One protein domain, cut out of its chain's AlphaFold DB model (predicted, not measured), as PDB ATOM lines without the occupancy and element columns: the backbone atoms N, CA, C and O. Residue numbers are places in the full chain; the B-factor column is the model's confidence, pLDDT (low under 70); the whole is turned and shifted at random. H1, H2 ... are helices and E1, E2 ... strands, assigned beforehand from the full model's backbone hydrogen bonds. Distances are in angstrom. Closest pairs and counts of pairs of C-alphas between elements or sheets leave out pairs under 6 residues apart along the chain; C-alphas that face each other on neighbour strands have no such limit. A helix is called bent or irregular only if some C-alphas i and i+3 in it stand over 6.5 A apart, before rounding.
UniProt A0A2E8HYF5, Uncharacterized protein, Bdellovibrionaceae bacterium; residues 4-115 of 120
ATOM      1  N   ARG A   4     110.017 138.366 230.012       46.06
ATOM      2  CA  ARG A   4     111.461 138.240 230.243       46.06
ATOM      3  C   ARG A   4     111.792 136.769 230.422       46.06
ATOM      4  O   ARG A   4     111.155 136.097 231.227       46.06
ATOM      5  N   THR A   5     112.784 136.300 229.680       41.94
ATOM      6  CA  THR A   5     113.353 134.962 229.815       41.94
ATOM      7  C   THR A   5     114.645 135.077 230.623       41.94
ATOM      8  O   THR A   5     115.505 135.903 230.322       41.94
ATOM      9  N   GLY A   6     114.760 134.301 231.698       48.69
ATOM     10  CA  GLY A   6     116.005 134.136 232.449       48.69
ATOM     11  C   GLY A   6     116.656 132.813 232.063       48.69
ATOM     12  O   GLY A   6     115.954 131.819 231.905       48.69
ATOM     13  N   CYS A   7     117.978 132.789 231.905       49.91
ATOM     14  CA  CYS A   7     118.743 131.556 231.729       49.91
ATOM     15  C   CYS A   7     119.702 131.428 232.912       49.91
ATOM     16  O   CYS A   7     120.545 132.299 233.123       49.91
ATOM     17  N   SER A   8     119.554 130.365 233.699       54.28
ATOM     18  CA  SER A   8     120.511 130.002 234.739       54.28
ATOM     19  C   SER A   8     121.188 128.704 234.333       54.28
ATOM     20  O   SER A   8     120.573 127.642 234.402       54.28
ATOM     21  N   GLN A   9     122.445 128.783 233.906       52.22
ATOM     22  CA  GLN A   9     123.218 127.585 233.612       52.22
ATOM     23  C   GLN A   9     123.788 127.027 234.912       52.22
ATOM     24  O   GLN A   9     124.767 127.540 235.451       52.22
ATOM     25  N   GLN A  10     123.164 125.973 235.426       59.53
ATOM     26  CA  GLN A  10     123.798 125.079 236.386       59.53
ATOM     27  C   GLN A  10     124.103 123.767 235.676       59.53
ATOM     28  O   GLN A  10     123.283 123.236 234.930       59.53
ATOM     29  N   LYS A  11     125.319 123.260 235.876       57.47
ATOM     30  CA  LYS A  11     125.683 121.920 235.431       57.47
ATOM     31  C   LYS A  11     124.904 120.946 236.306       57.47
ATOM     32  O   LYS A  11     125.045 120.980 237.526       57.47
ATOM     33  N   THR A  12     124.057 120.133 235.692       63.12
ATOM     34  CA  THR A  12     123.109 119.279 236.408       63.12
ATOM     35  C   THR A  12     123.294 117.860 235.903       63.12
ATOM     36  O   THR A  12     123.268 117.625 234.694       63.12
ATOM     37  N   ASP A  13     123.539 116.924 236.817       68.62
ATOM     38  CA  ASP A  13     123.567 115.505 236.482       68.62
ATOM     39  C   ASP A  13     122.151 114.963 236.218       68.62
ATOM     40  O   ASP A  13     121.138 115.647 236.400       68.62
ATOM     41  N   LEU A  14     122.084 113.726 235.728       70.56
ATOM     42  CA  LEU A  14     120.826 113.081 235.366       70.56
ATOM     43  C   LEU A  14     119.884 112.913 236.570       70.56
ATOM     44  O   LEU A  14     118.673 113.032 236.404       70.56
ATOM     45  N   ASP A  15     120.414 112.678 237.769       74.44
ATOM     46  CA  ASP A  15     119.601 112.448 238.963       74.44
ATOM     47  C   ASP A  15     118.931 113.745 239.417       74.44
ATOM     48  O   ASP A  15     117.719 113.778 239.645       74.44
ATOM     49  N   SER A  16     119.687 114.842 239.479       75.12
ATOM     50  CA  SER A  16     119.138 116.170 239.752       75.12
ATOM     51  C   SER A  16     118.126 116.601 238.682       75.12
ATOM     52  O   SER A  16     117.110 117.209 239.011       75.12
ATOM     53  N   LEU A  17     118.349 116.244 237.412       75.69
ATOM     54  CA  LEU A  17     117.396 116.476 236.320       75.69
ATOM     55  C   LEU A  17     116.058 115.757 236.565       75.69
ATOM     56  O   LEU A  17     114.991 116.366 236.436       75.69
ATOM     57  N   LEU A  18     116.105 114.471 236.921       78.69
ATOM     58  CA  LEU A  18     114.907 113.677 237.194       78.69
ATOM     59  C   LEU A  18     114.123 114.221 238.389       78.69
ATOM     60  O   LEU A  18     112.893 114.263 238.337       78.69
ATOM     61  N   GLU A  19     114.818 114.643 239.443       81.69
ATOM     62  CA  GLU A  19     114.216 115.221 240.651       81.69
ATOM     63  C   GLU A  19     113.544 116.561 240.346       81.69
ATOM     64  O   GLU A  19     112.374 116.753 240.676       81.69
ATOM     65  N   VAL A  20     114.230 117.456 239.623       81.38
ATOM     66  CA  VAL A  20     113.666 118.751 239.214       81.38
ATOM     67  C   VAL A  20     112.417 118.568 238.365       81.38
ATOM     68  O   VAL A  20     111.403 119.215 238.617       81.38
ATOM     69  N   TYR A  21     112.445 117.682 237.370       79.50
ATOM     70  CA  TYR A  21     111.281 117.514 236.506       79.50
ATOM     71  C   TYR A  21     110.102 116.840 237.216       79.50
ATOM     72  O   TYR A  21     108.954 117.220 236.990       79.50
ATOM     73  N   GLN A  22     110.353 115.874 238.102       81.38
ATOM     74  CA  GLN A  22     109.294 115.288 238.929       81.38
ATOM     75  C   GLN A  22     108.686 116.295 239.894       81.38
ATOM     76  O   GLN A  22     107.471 116.300 240.084       81.38
ATOM     77  N   TYR A  23     109.517 117.144 240.496       84.44
ATOM     78  CA  TYR A  23     109.044 118.243 241.320       84.44
ATOM     79  C   TYR A  23     108.105 119.141 240.508       84.44
ATOM     80  O   TYR A  23     106.949 119.316 240.880       84.44
ATOM     81  N   LEU A  24     108.531 119.572 239.318       81.31
ATOM     82  CA  LEU A  24     107.710 120.393 238.425       81.31
ATOM     83  C   LEU A  24     106.409 119.708 237.977       81.31
ATOM     84  O   LEU A  24     105.393 120.388 237.882       81.31
ATOM     85  N   LYS A  25     106.396 118.384 237.742       79.88
ATOM     86  CA  LYS A  25     105.163 117.629 237.416       79.88
ATOM     87  C   LYS A  25     104.072 117.755 238.477       79.88
ATOM     88  O   LYS A  25     102.896 117.674 238.132       79.88
ATOM     89  N   ASN A  26     104.463 117.935 239.732       78.81
ATOM     90  CA  ASN A  26     103.544 118.050 240.858       78.81
ATOM     91  C   ASN A  26     103.192 119.508 241.191       78.81
ATOM     92  O   ASN A  26     102.340 119.746 242.044       78.81
ATOM     93  N   GLU A  27     103.818 120.477 240.522       80.56
ATOM     94  CA  GLU A  27     103.589 121.902 240.735       80.56
ATOM     95  C   GLU A  27     102.610 122.463 239.686       80.56
ATOM     96  O   GLU A  27     102.692 122.123 238.502       80.56
ATOM     97  N   PRO A  28     101.734 123.415 240.057       78.44
ATOM     98  CA  PRO A  28     100.856 124.103 239.104       78.44
ATOM     99  C   PRO A  28     101.632 124.982 238.107       78.44
ATOM    100  O   PRO A  28     101.045 125.551 237.188       78.44
ATOM    101  N   ALA A  29     102.948 125.114 238.289       79.50
ATOM    102  CA  ALA A  29     103.820 125.913 237.449       79.50
ATOM    103  C   ALA A  29     104.010 125.336 236.038       79.50
ATOM    104  O   ALA A  29     104.324 126.104 235.129       79.50
ATOM    105  N   LEU A  30     103.820 124.028 235.810       80.94
ATOM    106  CA  LEU A  30     103.835 123.487 234.448       80.94
ATOM    107  C   LEU A  30     102.620 123.990 233.669       80.94
ATOM    108  O   LEU A  30     101.484 123.582 233.902       80.94
ATOM    109  N   SER A  31     102.875 124.864 232.701       78.38
ATOM    110  CA  SER A  31     101.832 125.547 231.954       78.38
ATOM    111  C   SER A  31     101.893 125.217 230.470       78.38
ATOM    112  O   SER A  31     102.936 125.266 229.818       78.38
ATOM    113  N   ALA A  32     100.722 124.933 229.904       79.06
ATOM    114  CA  ALA A  32     100.529 124.771 228.466       79.06
ATOM    115  C   ALA A  32      99.993 126.050 227.792       79.06
ATOM    116  O   ALA A  32      99.742 126.038 226.585       79.06
ATOM    117  N   ARG A  33      99.834 127.164 228.535       83.12
ATOM    118  CA  ARG A  33      99.167 128.402 228.067       83.12
ATOM    119  C   ARG A  33      99.732 128.933 226.746       83.12
ATOM    120  O   ARG A  33      98.960 129.368 225.897       83.12
ATOM    121  N   PHE A  34     101.047 128.856 226.542       81.56
ATOM    122  CA  PHE A  34     101.705 129.365 225.329       81.56
ATOM    123  C   PHE A  34     102.061 128.287 224.290       81.56
ATOM    124  O   PHE A  34     102.715 128.612 223.304       81.56
ATOM    125  N   LYS A  35     101.647 127.020 224.478       82.75
ATOM    126  CA  LYS A  35     101.937 125.883 223.567       82.75
ATOM    127  C   LYS A  35     103.404 125.812 223.096       82.75
ATOM    128  O   LYS A  35     103.685 125.503 221.940       82.75
ATOM    129  N   ILE A  36     104.343 126.120 223.988       82.81
ATOM    130  CA  ILE A  36     105.778 126.144 223.686       82.81
ATOM    131  C   ILE A  36     106.312 124.713 223.707       82.81
ATOM    132  O   ILE A  36     106.057 123.968 224.651       82.81
ATOM    133  N   THR A  37     107.067 124.333 222.677       77.94
ATOM    134  CA  THR A  37     107.672 123.000 222.562       77.94
ATOM    135  C   THR A  37     109.139 123.093 222.148       77.94
ATOM    136  O   THR A  37     109.446 123.892 221.257       77.94
ATOM    137  N   PRO A  38     110.034 122.249 222.693       74.88
ATOM    138  CA  PRO A  38     111.420 122.173 222.241       74.88
ATOM    139  C   PRO A  38     111.548 121.838 220.750       74.88
ATOM    140  O   PRO A  38     110.812 120.995 220.211       74.88
ATOM    141  N   THR A  39     112.531 122.457 220.091       74.38
ATOM    142  CA  THR A  39     112.906 122.143 218.706       74.38
ATOM    143  C   THR A  39     113.525 120.745 218.619       74.38
ATOM    144  O   THR A  39     114.142 120.264 219.570       74.38
ATOM    145  N   SER A  40     113.359 120.068 217.477       67.50
ATOM    146  CA  SER A  40     113.727 118.653 217.280       67.50
ATOM    147  C   SER A  40     115.168 118.306 217.671       67.50
ATOM    148  O   SER A  40     115.407 117.224 218.195       67.50
ATOM    149  N   ASN A  41     116.114 119.226 217.475       66.12
ATOM    150  CA  ASN A  41     117.545 118.982 217.691       66.12
ATOM    151  C   ASN A  41     117.958 118.939 219.170       66.12
ATOM    152  O   ASN A  41     119.063 118.500 219.479       66.12
ATOM    153  N   HIS A  42     117.081 119.372 220.077       62.78
ATOM    154  CA  HIS A  42     117.362 119.422 221.512       62.78
ATOM    155  C   HIS A  42     116.363 118.605 222.340       62.78
ATOM    156  O   HIS A  42     116.319 118.722 223.566       62.78
ATOM    157  N   ARG A  43     115.559 117.766 221.673       63.62
ATOM    158  CA  ARG A  43     114.662 116.833 222.349       63.62
ATOM    159  C   ARG A  43     115.473 115.729 223.010       63.62
ATOM    160  O   ARG A  43     116.338 115.107 222.390       63.62
ATOM    161  N   ILE A  44     115.145 115.464 224.265       66.44
ATOM    162  CA  ILE A  44     115.453 114.178 224.878       66.44
ATOM    163  C   ILE A  44     114.562 113.150 224.167       66.44
ATOM    164  O   ILE A  44     113.373 113.396 223.977       66.44
ATOM    165  N   ILE A  45     115.168 112.057 223.694       60.38
ATOM    166  CA  ILE A  45     114.555 111.106 222.746       60.38
ATOM    167  C   ILE A  45     113.264 110.498 223.308       60.38
ATOM    168  O   ILE A  45     112.319 110.286 222.555       60.38
ATOM    169  N   ASP A  46     113.212 110.279 224.622       70.25
ATOM    170  CA  ASP A  46     112.039 109.740 225.299       70.25
ATOM    171  C   ASP A  46     111.901 110.353 226.699       70.25
ATOM    172  O   ASP A  46     112.560 109.939 227.656       70.25
ATOM    173  N   TYR A  47     111.081 111.401 226.799       68.88
ATOM    174  CA  TYR A  47     110.794 112.063 228.070       68.88
ATOM    175  C   TYR A  47     110.036 111.136 229.020       68.88
ATOM    176  O   TYR A  47     110.348 111.091 230.207       68.88
ATOM    177  N   ASP A  48     109.054 110.391 228.520       68.81
ATOM    178  CA  ASP A  48     108.202 109.581 229.382       68.81
ATOM    179  C   ASP A  48     108.975 108.400 229.950       68.81
ATOM    180  O   ASP A  48     108.899 108.174 231.157       68.81
ATOM    181  N   ALA A  49     109.801 107.720 229.151       72.88
ATOM    182  CA  ALA A  49     110.674 106.674 229.669       72.88
ATOM    183  C   ALA A  49     111.697 107.240 230.659       72.88
ATOM    184  O   ALA A  49     111.846 106.690 231.750       72.88
ATOM    185  N   LEU A  50     112.353 108.362 230.329       72.44
ATOM    186  CA  LEU A  50     113.361 108.957 231.207       72.44
ATOM    187  C   LEU A  50     112.760 109.352 232.562       72.44
ATOM    188  O   LEU A  50     113.304 109.006 233.606       72.44
ATOM    189  N   PHE A  51     111.610 110.023 232.564       72.00
ATOM    190  CA  PHE A  51     110.982 110.500 233.796       72.00
ATOM    191  C   PHE A  51     110.197 109.428 234.547       72.00
ATOM    192  O   PHE A  51     109.976 109.578 235.747       72.00
ATOM    193  N   SER A  52     109.826 108.328 233.890       72.00
ATOM    194  CA  SER A  52     109.273 107.150 234.566       72.00
ATOM    195  C   SER A  52     110.295 106.453 235.467       72.00
ATOM    196  O   SER A  52     109.898 105.831 236.451       72.00
ATOM    197  N   LEU A  53     111.602 106.585 235.190       68.19
ATOM    198  CA  LEU A  53     112.667 105.964 235.992       68.19
ATOM    199  C   LEU A  53     112.786 106.549 237.406       68.19
ATOM    200  O   LEU A  53     113.247 105.867 238.320       68.19
ATOM    201  N   GLY A  54     112.383 107.804 237.604       63.59
ATOM    202  CA  GLY A  54     112.612 108.507 238.863       63.59
ATOM    203  C   GLY A  54     111.484 108.400 239.902       63.59
ATOM    204  O   GLY A  54     111.666 108.864 241.022       63.59
ATOM    205  N   ASN A  55     110.370 107.730 239.582       58.38
ATOM    206  CA  ASN A  55     109.123 107.675 240.370       58.38
ATOM    207  C   ASN A  55     109.198 106.978 241.754       58.38
ATOM    208  O   ASN A  55     108.164 106.701 242.357       58.38
ATOM    209  N   THR A  56     110.382 106.643 242.273       54.72
ATOM    210  CA  THR A  56     110.522 105.755 243.447       54.72
ATOM    211  C   THR A  56     111.061 106.420 244.712       54.72
ATOM    212  O   THR A  56     111.124 105.762 245.752       54.72
ATOM    213  N   LYS A  57     111.426 107.709 244.686       58.34
ATOM    214  CA  LYS A  57     112.008 108.398 245.851       58.34
ATOM    215  C   LYS A  57     111.181 109.610 246.276       58.34
ATOM    216  O   LYS A  57     110.600 110.312 245.457       58.34
ATOM    217  N   LYS A  58     111.130 109.842 247.593       66.00
ATOM    218  CA  LYS A  58     110.616 111.081 248.187       66.00
ATOM    219  C   LYS A  58     111.463 112.236 247.646       66.00
ATOM    220  O   LYS A  58     112.683 112.158 247.754       66.00
ATOM    221  N   GLN A  59     110.815 113.249 247.072       70.56
ATOM    222  CA  GLN A  59     111.500 114.381 246.445       70.56
ATOM    223  C   GLN A  59     112.435 115.061 247.443       70.56
ATOM    224  O   GLN A  59     112.016 115.431 248.545       70.56
ATOM    225  N   ASP A  60     113.694 115.205 247.048       77.38
ATOM    226  CA  ASP A  60     114.705 115.891 247.840       77.38
ATOM    227  C   ASP A  60     114.785 117.356 247.401       77.38
ATOM    228  O   ASP A  60     115.349 117.682 246.354       77.38
ATOM    229  N   LEU A  61     114.194 118.248 248.200       76.75
ATOM    230  CA  LEU A  61     114.163 119.681 247.903       76.75
ATOM    231  C   LEU A  61     115.567 120.303 247.845       76.75
ATOM    232  O   LEU A  61     115.733 121.311 247.163       76.75
ATOM    233  N   GLU A  62     116.574 119.696 248.482       81.00
ATOM    234  CA  GLU A  62     117.972 120.152 248.415       81.00
ATOM    235  C   GLU A  62     118.569 119.990 247.009       81.00
ATOM    236  O   GLU A  62     119.512 120.691 246.638       81.00
ATOM    237  N   LYS A  63     118.005 119.096 246.188       77.25
ATOM    238  CA  LYS A  63     118.421 118.907 244.790       77.25
ATOM    239  C   LYS A  63     117.768 119.890 243.832       77.25
ATOM    240  O   LYS A  63     118.175 119.966 242.672       77.25
ATOM    241  N   ILE A  64     116.754 120.621 244.286       81.69
ATOM    242  CA  ILE A  64     116.096 121.637 243.478       81.69
ATOM    243  C   ILE A  64     116.898 122.931 243.612       81.69
ATOM    244  O   ILE A  64     117.057 123.438 244.725       81.69
ATOM    245  N   PRO A  65     117.384 123.517 242.503       82.12
ATOM    246  CA  PRO A  65     118.072 124.795 242.556       82.12
ATOM    247  C   PRO A  65     117.258 125.846 243.312       82.12
ATOM    248  O   PRO A  65     116.110 126.127 242.959       82.12
ATOM    249  N   SER A  66     117.865 126.483 244.316       84.75
ATOM    250  CA  SER A  66     117.213 127.537 245.106       84.75
ATOM    251  C   SER A  66     116.665 128.665 244.227       84.75
ATOM    252  O   SER A  66     115.575 129.175 244.474       84.75
ATOM    253  N   LEU A  67     117.372 128.989 243.142       84.25
ATOM    254  CA  LEU A  67     116.927 129.956 242.144       84.25
ATOM    255  C   LEU A  67     115.625 129.534 241.446       84.25
ATOM    256  O   LEU A  67     114.741 130.363 241.241       84.25
ATOM    257  N   LEU A  68     115.479 128.249 241.108       84.62
ATOM    258  CA  LEU A  68     114.245 127.729 240.524       84.62
ATOM    259  C   LEU A  68     113.096 127.822 241.532       84.62
ATOM    260  O   LEU A  68     112.023 128.301 241.176       84.62
ATOM    261  N   LEU A  69     113.330 127.451 242.797       87.44
ATOM    262  CA  LEU A  69     112.331 127.595 243.864       87.44
ATOM    263  C   LEU A  69     111.880 129.052 244.034       87.44
ATOM    264  O   LEU A  69     110.690 129.312 244.207       87.44
ATOM    265  N   GLU A  70     112.801 130.016 243.963       87.38
ATOM    266  CA  GLU A  70     112.451 131.439 243.998       87.38
ATOM    267  C   GLU A  70     111.576 131.855 242.813       87.38
ATOM    268  O   GLU A  70     110.589 132.562 243.012       87.38
ATOM    269  N   TYR A  71     111.896 131.408 241.595       87.31
ATOM    270  CA  TYR A  71     111.075 131.725 240.427       87.31
ATOM    271  C   TYR A  71     109.678 131.104 240.513       87.31
ATOM    272  O   TYR A  71     108.695 131.776 240.200       87.31
ATOM    273  N   LEU A  72     109.565 129.867 240.997       87.81
ATOM    274  CA  LEU A  72     108.273 129.212 241.220       87.81
ATOM    275  C   LEU A  72     107.434 129.974 242.251       87.81
ATOM    276  O   LEU A  72     106.278 130.295 241.985       87.81
ATOM    277  N   ARG A  73     108.037 130.391 243.371       88.88
ATOM    278  CA  ARG A  73     107.376 131.247 244.376       88.88
ATOM    279  C   ARG A  73     106.952 132.610 243.820       88.88
ATOM    280  O   ARG A  73     105.964 133.177 244.291       88.88
ATOM    281  N   ALA A  74     107.671 133.139 242.829       88.31
ATOM    282  CA  ALA A  74     107.318 134.388 242.156       88.31
ATOM    283  C   ALA A  74     106.087 134.263 241.236       88.31
ATOM    284  O   ALA A  74     105.554 135.289 240.814       88.31
ATOM    285  N   GLY A  75     105.624 133.040 240.950       87.69
ATOM    286  CA  GLY A  75     104.503 132.774 240.045       87.69
ATOM    287  C   GLY A  75     104.936 132.513 238.603       87.69
ATOM    288  O   GLY A  75     104.177 132.768 237.671       87.69
ATOM    289  N   VAL A  76     106.172 132.051 238.387       88.94
ATOM    290  CA  VAL A  76     106.625 131.698 237.042       88.94
ATOM    291  C   VAL A  76     105.867 130.477 236.513       88.94
ATOM    292  O   VAL A  76     105.666 129.496 237.226       88.94
ATOM    293  N   GLY A  77     105.501 130.508 235.234       88.56
ATOM    294  CA  GLY A  77     105.121 129.304 234.506       88.56
ATOM    295  C   GLY A  77     106.345 128.674 233.844       88.56
ATOM    296  O   GLY A  77     107.146 129.376 233.226       88.56
ATOM    297  N   VAL A  78     106.480 127.357 233.933       87.50
ATOM    298  CA  VAL A  78     107.439 126.556 233.169       87.50
ATOM    299  C   VAL A  78     106.719 126.003 231.942       87.50
ATOM    300  O   VAL A  78     105.632 125.437 232.060       87.50
ATOM    301  N   TYR A  79     107.307 126.175 230.760       85.25
ATOM    302  CA  TYR A  79     106.700 125.792 229.488       85.25
ATOM    303  C   TYR A  79     107.639 124.932 228.664       85.25
ATOM    304  O   TYR A  79     108.850 125.138 228.648       85.25
ATOM    305  N   GLY A  80     107.049 124.020 227.901       75.81
ATOM    306  CA  GLY A  80     107.817 123.026 227.170       75.81
ATOM    307  C   GLY A  80     108.490 122.023 228.109       75.81
ATOM    308  O   GLY A  80     108.658 122.247 229.306       75.81
ATOM    309  N   GLY A  81     108.842 120.866 227.552       76.81
ATOM    310  CA  GLY A  81     109.689 119.916 228.264       76.81
ATOM    311  C   GLY A  81     111.104 120.478 228.456       76.81
ATOM    312  O   GLY A  81     111.514 121.377 227.716       76.81
ATOM    313  N   PRO A  82     111.871 119.935 229.411       78.19
ATOM    314  CA  PRO A  82     113.255 120.320 229.626       78.19
ATOM    315  C   PRO A  82     114.105 120.051 228.388       78.19
ATOM    316  O   PRO A  82     113.885 119.089 227.645       78.19
ATOM    317  N   VAL A  83     115.096 120.905 228.171       78.56
ATOM    318  CA  VAL A  83     115.961 120.860 226.995       78.56
ATOM    319  C   VAL A  83     117.364 120.463 227.428       78.56
ATOM    320  O   VAL A  83     117.931 121.085 228.320       78.56
ATOM    321  N   TRP A  84     117.935 119.427 226.809       74.75
ATOM    322  CA  TRP A  84     119.301 119.003 227.120       74.75
ATOM    323  C   TRP A  84     120.315 119.723 226.229       74.75
ATOM    324  O   TRP A  84     120.425 119.450 225.027       74.75
ATOM    325  N   GLY A  85     121.088 120.626 226.826       75.12
ATOM    326  CA  GLY A  85     122.189 121.326 226.178       75.12
ATOM    327  C   GLY A  85     123.430 120.440 226.098       75.12
ATOM    328  O   GLY A  85     124.302 120.513 226.962       75.12
ATOM    329  N   ARG A  86     123.546 119.617 225.044       69.94
ATOM    330  CA  ARG A  86     124.670 118.666 224.862       69.94
ATOM    331  C   ARG A  86     126.053 119.311 225.000       69.94
ATOM    332  O   ARG A  86     126.944 118.695 225.571       69.94
ATOM    333  N   SER A  87     126.219 120.534 224.499       70.12
ATOM    334  CA  SER A  87     127.495 121.264 224.515       70.12
ATOM    335  C   SER A  87     127.930 121.713 225.912       70.12
ATOM    336  O   SER A  87     129.116 121.921 226.142       70.12
ATOM    337  N   PHE A  88     126.979 121.863 226.837       66.69
ATOM    338  CA  PHE A  88     127.210 122.414 228.175       66.69
ATOM    339  C   PHE A  88     126.943 121.393 229.292       66.69
ATOM    340  O   PHE A  88     127.335 121.614 230.435       66.69
ATOM    341  N   GLY A  89     126.324 120.250 228.966       67.00
ATOM    342  CA  GLY A  89     125.957 119.223 229.942       67.00
ATOM    343  C   GLY A  89     124.970 119.748 230.984       67.00
ATOM    344  O   GLY A  89     125.094 119.425 232.164       67.00
ATOM    345  N   CYS A  90     124.055 120.618 230.560       70.44
ATOM    346  CA  CYS A  90     123.059 121.244 231.417       70.44
ATOM    347  C   CYS A  90     121.652 121.046 230.857       70.44
ATOM    348  O   CYS A  90     121.450 120.828 229.659       70.44
ATOM    349  N   MET A  91     120.678 121.139 231.756       74.31
ATOM    350  CA  MET A  91     119.274 121.233 231.398       74.31
ATOM    351  C   MET A  91     118.861 122.700 231.378       74.31
ATOM    352  O   MET A  91     119.070 123.414 232.356       74.31
ATOM    353  N   ASP A  92     118.167 123.094 230.319       77.31
ATOM    354  CA  ASP A  92     117.464 124.364 230.254       77.31
ATOM    355  C   ASP A  92     115.958 124.152 230.450       77.31
ATOM    356  O   ASP A  92     115.329 123.295 229.817       77.31
ATOM    357  N   LEU A  93     115.373 124.968 231.327       81.38
ATOM    358  CA  LEU A  93     113.930 125.102 231.500       81.38
ATOM    359  C   LEU A  93     113.493 126.429 230.895       81.38
ATOM    360  O   LEU A  93     114.058 127.479 231.205       81.38
ATOM    361  N   PHE A  94     112.455 126.397 230.066       85.06
ATOM    362  CA  PHE A  94     111.879 127.627 229.554       85.06
ATOM    363  C   PHE A  94     110.808 128.134 230.517       85.06
ATOM    364  O   PHE A  94     109.844 127.437 230.830       85.06
ATOM    365  N   THR A  95     110.978 129.363 230.988       86.94
ATOM    366  CA  THR A  95     110.116 129.970 231.999       86.94
ATOM    367  C   THR A  95     109.548 131.304 231.526       86.94
ATOM    368  O   THR A  95     110.219 132.070 230.833       86.94
ATOM    369  N   VAL A  96     108.299 131.590 231.898       87.50
ATOM    370  CA  VAL A  96     107.641 132.880 231.657       87.50
ATOM    371  C   VAL A  96     107.063 133.404 232.957       87.50
ATOM    372  O   VAL A  96     106.250 132.739 233.593       87.50
ATOM    373  N   LEU A  97     107.446 134.629 233.302       87.50
ATOM    374  CA  LEU A  97     106.859 135.394 234.394       87.50
ATOM    375  C   LEU A  97     105.889 136.433 233.817       87.50
ATOM    376  O   LEU A  97     106.318 137.331 233.087       87.50
ATOM    377  N   ASP A  98     104.596 136.315 234.124       85.38
ATOM    378  CA  ASP A  98     103.603 137.338 233.776       85.38
ATOM    379  C   ASP A  98     103.578 138.406 234.875       85.38
ATOM    380  O   ASP A  98     103.205 138.135 236.013       85.38
ATOM    381  N   PHE A  99     103.978 139.635 234.542       83.38
ATOM    382  CA  PHE A  99     104.030 140.747 235.497       83.38
ATOM    383  C   PHE A  99     102.675 141.096 236.124       83.38
ATOM    384  O   PHE A  99     102.659 141.710 237.189       83.38
ATOM    385  N   ASN A 100     101.560 140.710 235.497       83.38
ATOM    386  CA  ASN A 100     100.224 140.912 236.061       83.38
ATOM    387  C   ASN A 100      99.850 139.838 237.095       83.38
ATOM    388  O   ASN A 100      98.896 140.024 237.844       83.38
ATOM    389  N   GLU A 101     100.590 138.728 237.137       83.44
ATOM    390  CA  GLU A 101     100.313 137.551 237.970       83.44
ATOM    391  C   GLU A 101     101.435 137.293 238.998       83.44
ATOM    392  O   GLU A 101     101.420 136.282 239.697       83.44
ATOM    393  N   ILE A 102     102.405 138.213 239.134       86.19
ATOM    394  CA  ILE A 102     103.485 138.097 240.126       86.19
ATOM    395  C   ILE A 102     102.909 138.092 241.542       86.19
ATOM    396  O   ILE A 102     102.121 138.967 241.918       86.19
ATOM    397  N   SER A 103     103.387 137.153 242.361       84.25
ATOM    398  CA  SER A 103     102.997 137.051 243.764       84.25
ATOM    399  C   SER A 103     103.445 138.276 244.580       84.25
ATOM    400  O   SER A 103     104.538 138.816 244.396       84.25
ATOM    401  N   GLY A 104     102.594 138.723 245.511       82.44
ATOM    402  CA  GLY A 104     102.765 139.973 246.272       82.44
ATOM    403  C   GLY A 104     104.180 140.238 246.825       82.44
ATOM    404  O   GLY A 104     104.710 141.325 246.591       82.44
ATOM    405  N   PRO A 105     104.853 139.266 247.477       81.06
ATOM    406  CA  PRO A 105     106.212 139.456 247.999       81.06
ATOM    407  C   PRO A 105     107.268 139.782 246.928       81.06
ATOM    408  O   PRO A 105     108.273 140.429 247.221       81.06
ATOM    409  N   PHE A 106     107.048 139.356 245.684       83.56
ATOM    410  CA  PHE A 106     107.980 139.538 244.571       83.56
ATOM    411  C   PHE A 106     107.655 140.766 243.713       83.56
ATOM    412  O   PHE A 106     108.524 141.231 242.971       83.56
ATOM    413  N   GLN A 107     106.454 141.343 243.846       82.00
ATOM    414  CA  GLN A 107     106.065 142.564 243.135       82.00
ATOM    415  C   GLN A 107     107.022 143.714 243.450       82.00
ATOM    416  O   GLN A 107     107.541 144.340 242.532       82.00
ATOM    417  N   ARG A 108     107.358 143.929 244.726       77.56
ATOM    418  CA  ARG A 108     108.335 144.952 245.132       77.56
ATOM    419  C   ARG A 108     109.702 144.739 244.466       77.56
ATOM    420  O   ARG A 108     110.235 145.650 243.844       77.56
ATOM    421  N   ARG A 109     110.238 143.514 244.517       77.12
ATOM    422  CA  ARG A 109     111.562 143.174 243.958       77.12
ATOM    423  C   ARG A 109     111.638 143.361 242.437       77.12
ATOM    424  O   ARG A 109     112.667 143.811 241.943       77.12
ATOM    425  N   PHE A 110     110.585 143.013 241.695       75.81
ATOM    426  CA  PHE A 110     110.618 143.020 240.225       75.81
ATOM    427  C   PHE A 110     109.966 144.243 239.570       75.81
ATOM    428  O   PHE A 110     110.331 144.586 238.443       75.81
ATOM    429  N   LEU A 111     109.013 144.901 240.235       74.12
ATOM    430  CA  LEU A 111     108.250 146.022 239.678       74.12
ATOM    431  C   LEU A 111     108.733 147.383 240.191       74.12
ATOM    432  O   LEU A 111     108.819 148.306 239.387       74.12
ATOM    433  N   GLU A 112     109.117 147.527 241.466       66.00
ATOM    434  CA  GLU A 112     109.620 148.818 241.984       66.00
ATOM    435  C   GLU A 112     111.010 149.168 241.418       66.00
ATOM    436  O   GLU A 112     111.344 150.335 241.256       66.00
ATOM    437  N   ALA A 113     111.800 148.184 240.971       56.88
ATOM    438  CA  ALA A 113     113.042 148.446 240.233       56.88
ATOM    439  C   ALA A 113     112.822 149.167 238.878       56.88
ATOM    440  O   ALA A 113     113.784 149.611 238.254       56.88
ATOM    441  N   ARG A 114     111.571 149.294 238.404       51.78
ATOM    442  CA  ARG A 114     111.216 149.961 237.138       51.78
ATOM    443  C   ARG A 114     110.895 151.451 237.276       51.78
ATOM    444  O   ARG A 114     110.697 152.092 236.248       51.78
ATOM    445  N   SER A 115     110.800 151.998 238.490       51.84
ATOM    446  CA  SER A 115     110.355 153.383 238.716       51.84
ATOM    447  C   SER A 115     111.484 154.416 238.818       51.84
ATOM    448  O   SER A 115     111.206 155.574 239.119       51.84
TER     449      SER A 115
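What this domain is: This is residues 4 to 115 of the 120 residues of an uncharacterized protein of Bdellovibrionaceae bacterium (UniProt A0A2E8HYF5). A bent two-stranded hairpin, E1 and E2, makes the middle, with H1 and H3 over one side of it; H2 packs on H1 at one end of the long axis and H4 makes the other end. Long loops loop out round this core. The printed part has 112 residues with four named helices and two named strands, in the order H1 H2 H3 E1 E2 H4. The class is mixed, helices and strands, with under half of the residues in named elements. The whole is compact, radius of gyration of the C-alphas 14.7 A, spanning 46 by 32 by 25 A.

Where its parts are: H1, residues 14 to 25, is 16.4 A long and begins at C-alpha 14 (120.826, 113.081, 235.366). H2 is residues 47 to 52 and H3 residues 66 to 73. E1, residues 77 to 85, 20.6 A, bends by 69 degrees at residue 80. E2, residues 90 to 96, is 19.3 A. H4, residues 104 to 114, 16.0 A, ends at C-alpha 114 (111.216, 149.961, 237.138).

How they stand to each other: The hairpin E1 and E2 is antiparallel at 158 degrees, with N 79 and O 94 within hydrogen-bond range at 2.8 A. The closest C-alphas of H1 and E2, Leu 17 and Met 91, are 7.1 A apart. H1, with residues 18 to 22 alone, touches H2 about perpendicular at 87 degrees, closest C-alphas Leu 18 and Phe 51, 6.1 A. H3 and E2 are near each other, with 5 pairs of C-alphas within 10 A. H3 and H4 are only just apart, closest 8.3 A. H4 is only just irregular, C-alphas 105 and 108 being 6.6 A apart. In H1, H2 and H3 every O i to N i+4 pair is within hydrogen-bond range; in H4 3 of 7 are, and 4 of 8 O i to N i+3 pairs.

The domain as a whole: The C-alphas of Thr 56 and Ser 115, the two farthest apart, are 47.9 A apart. The printed part has no cut; the links H1 to H2 and H2 to H3 are long. Mean pLDDT of the printed part is 74.7, with 31 residues under 70, among them 4 to 13, 53 to 58 and 112 to 115.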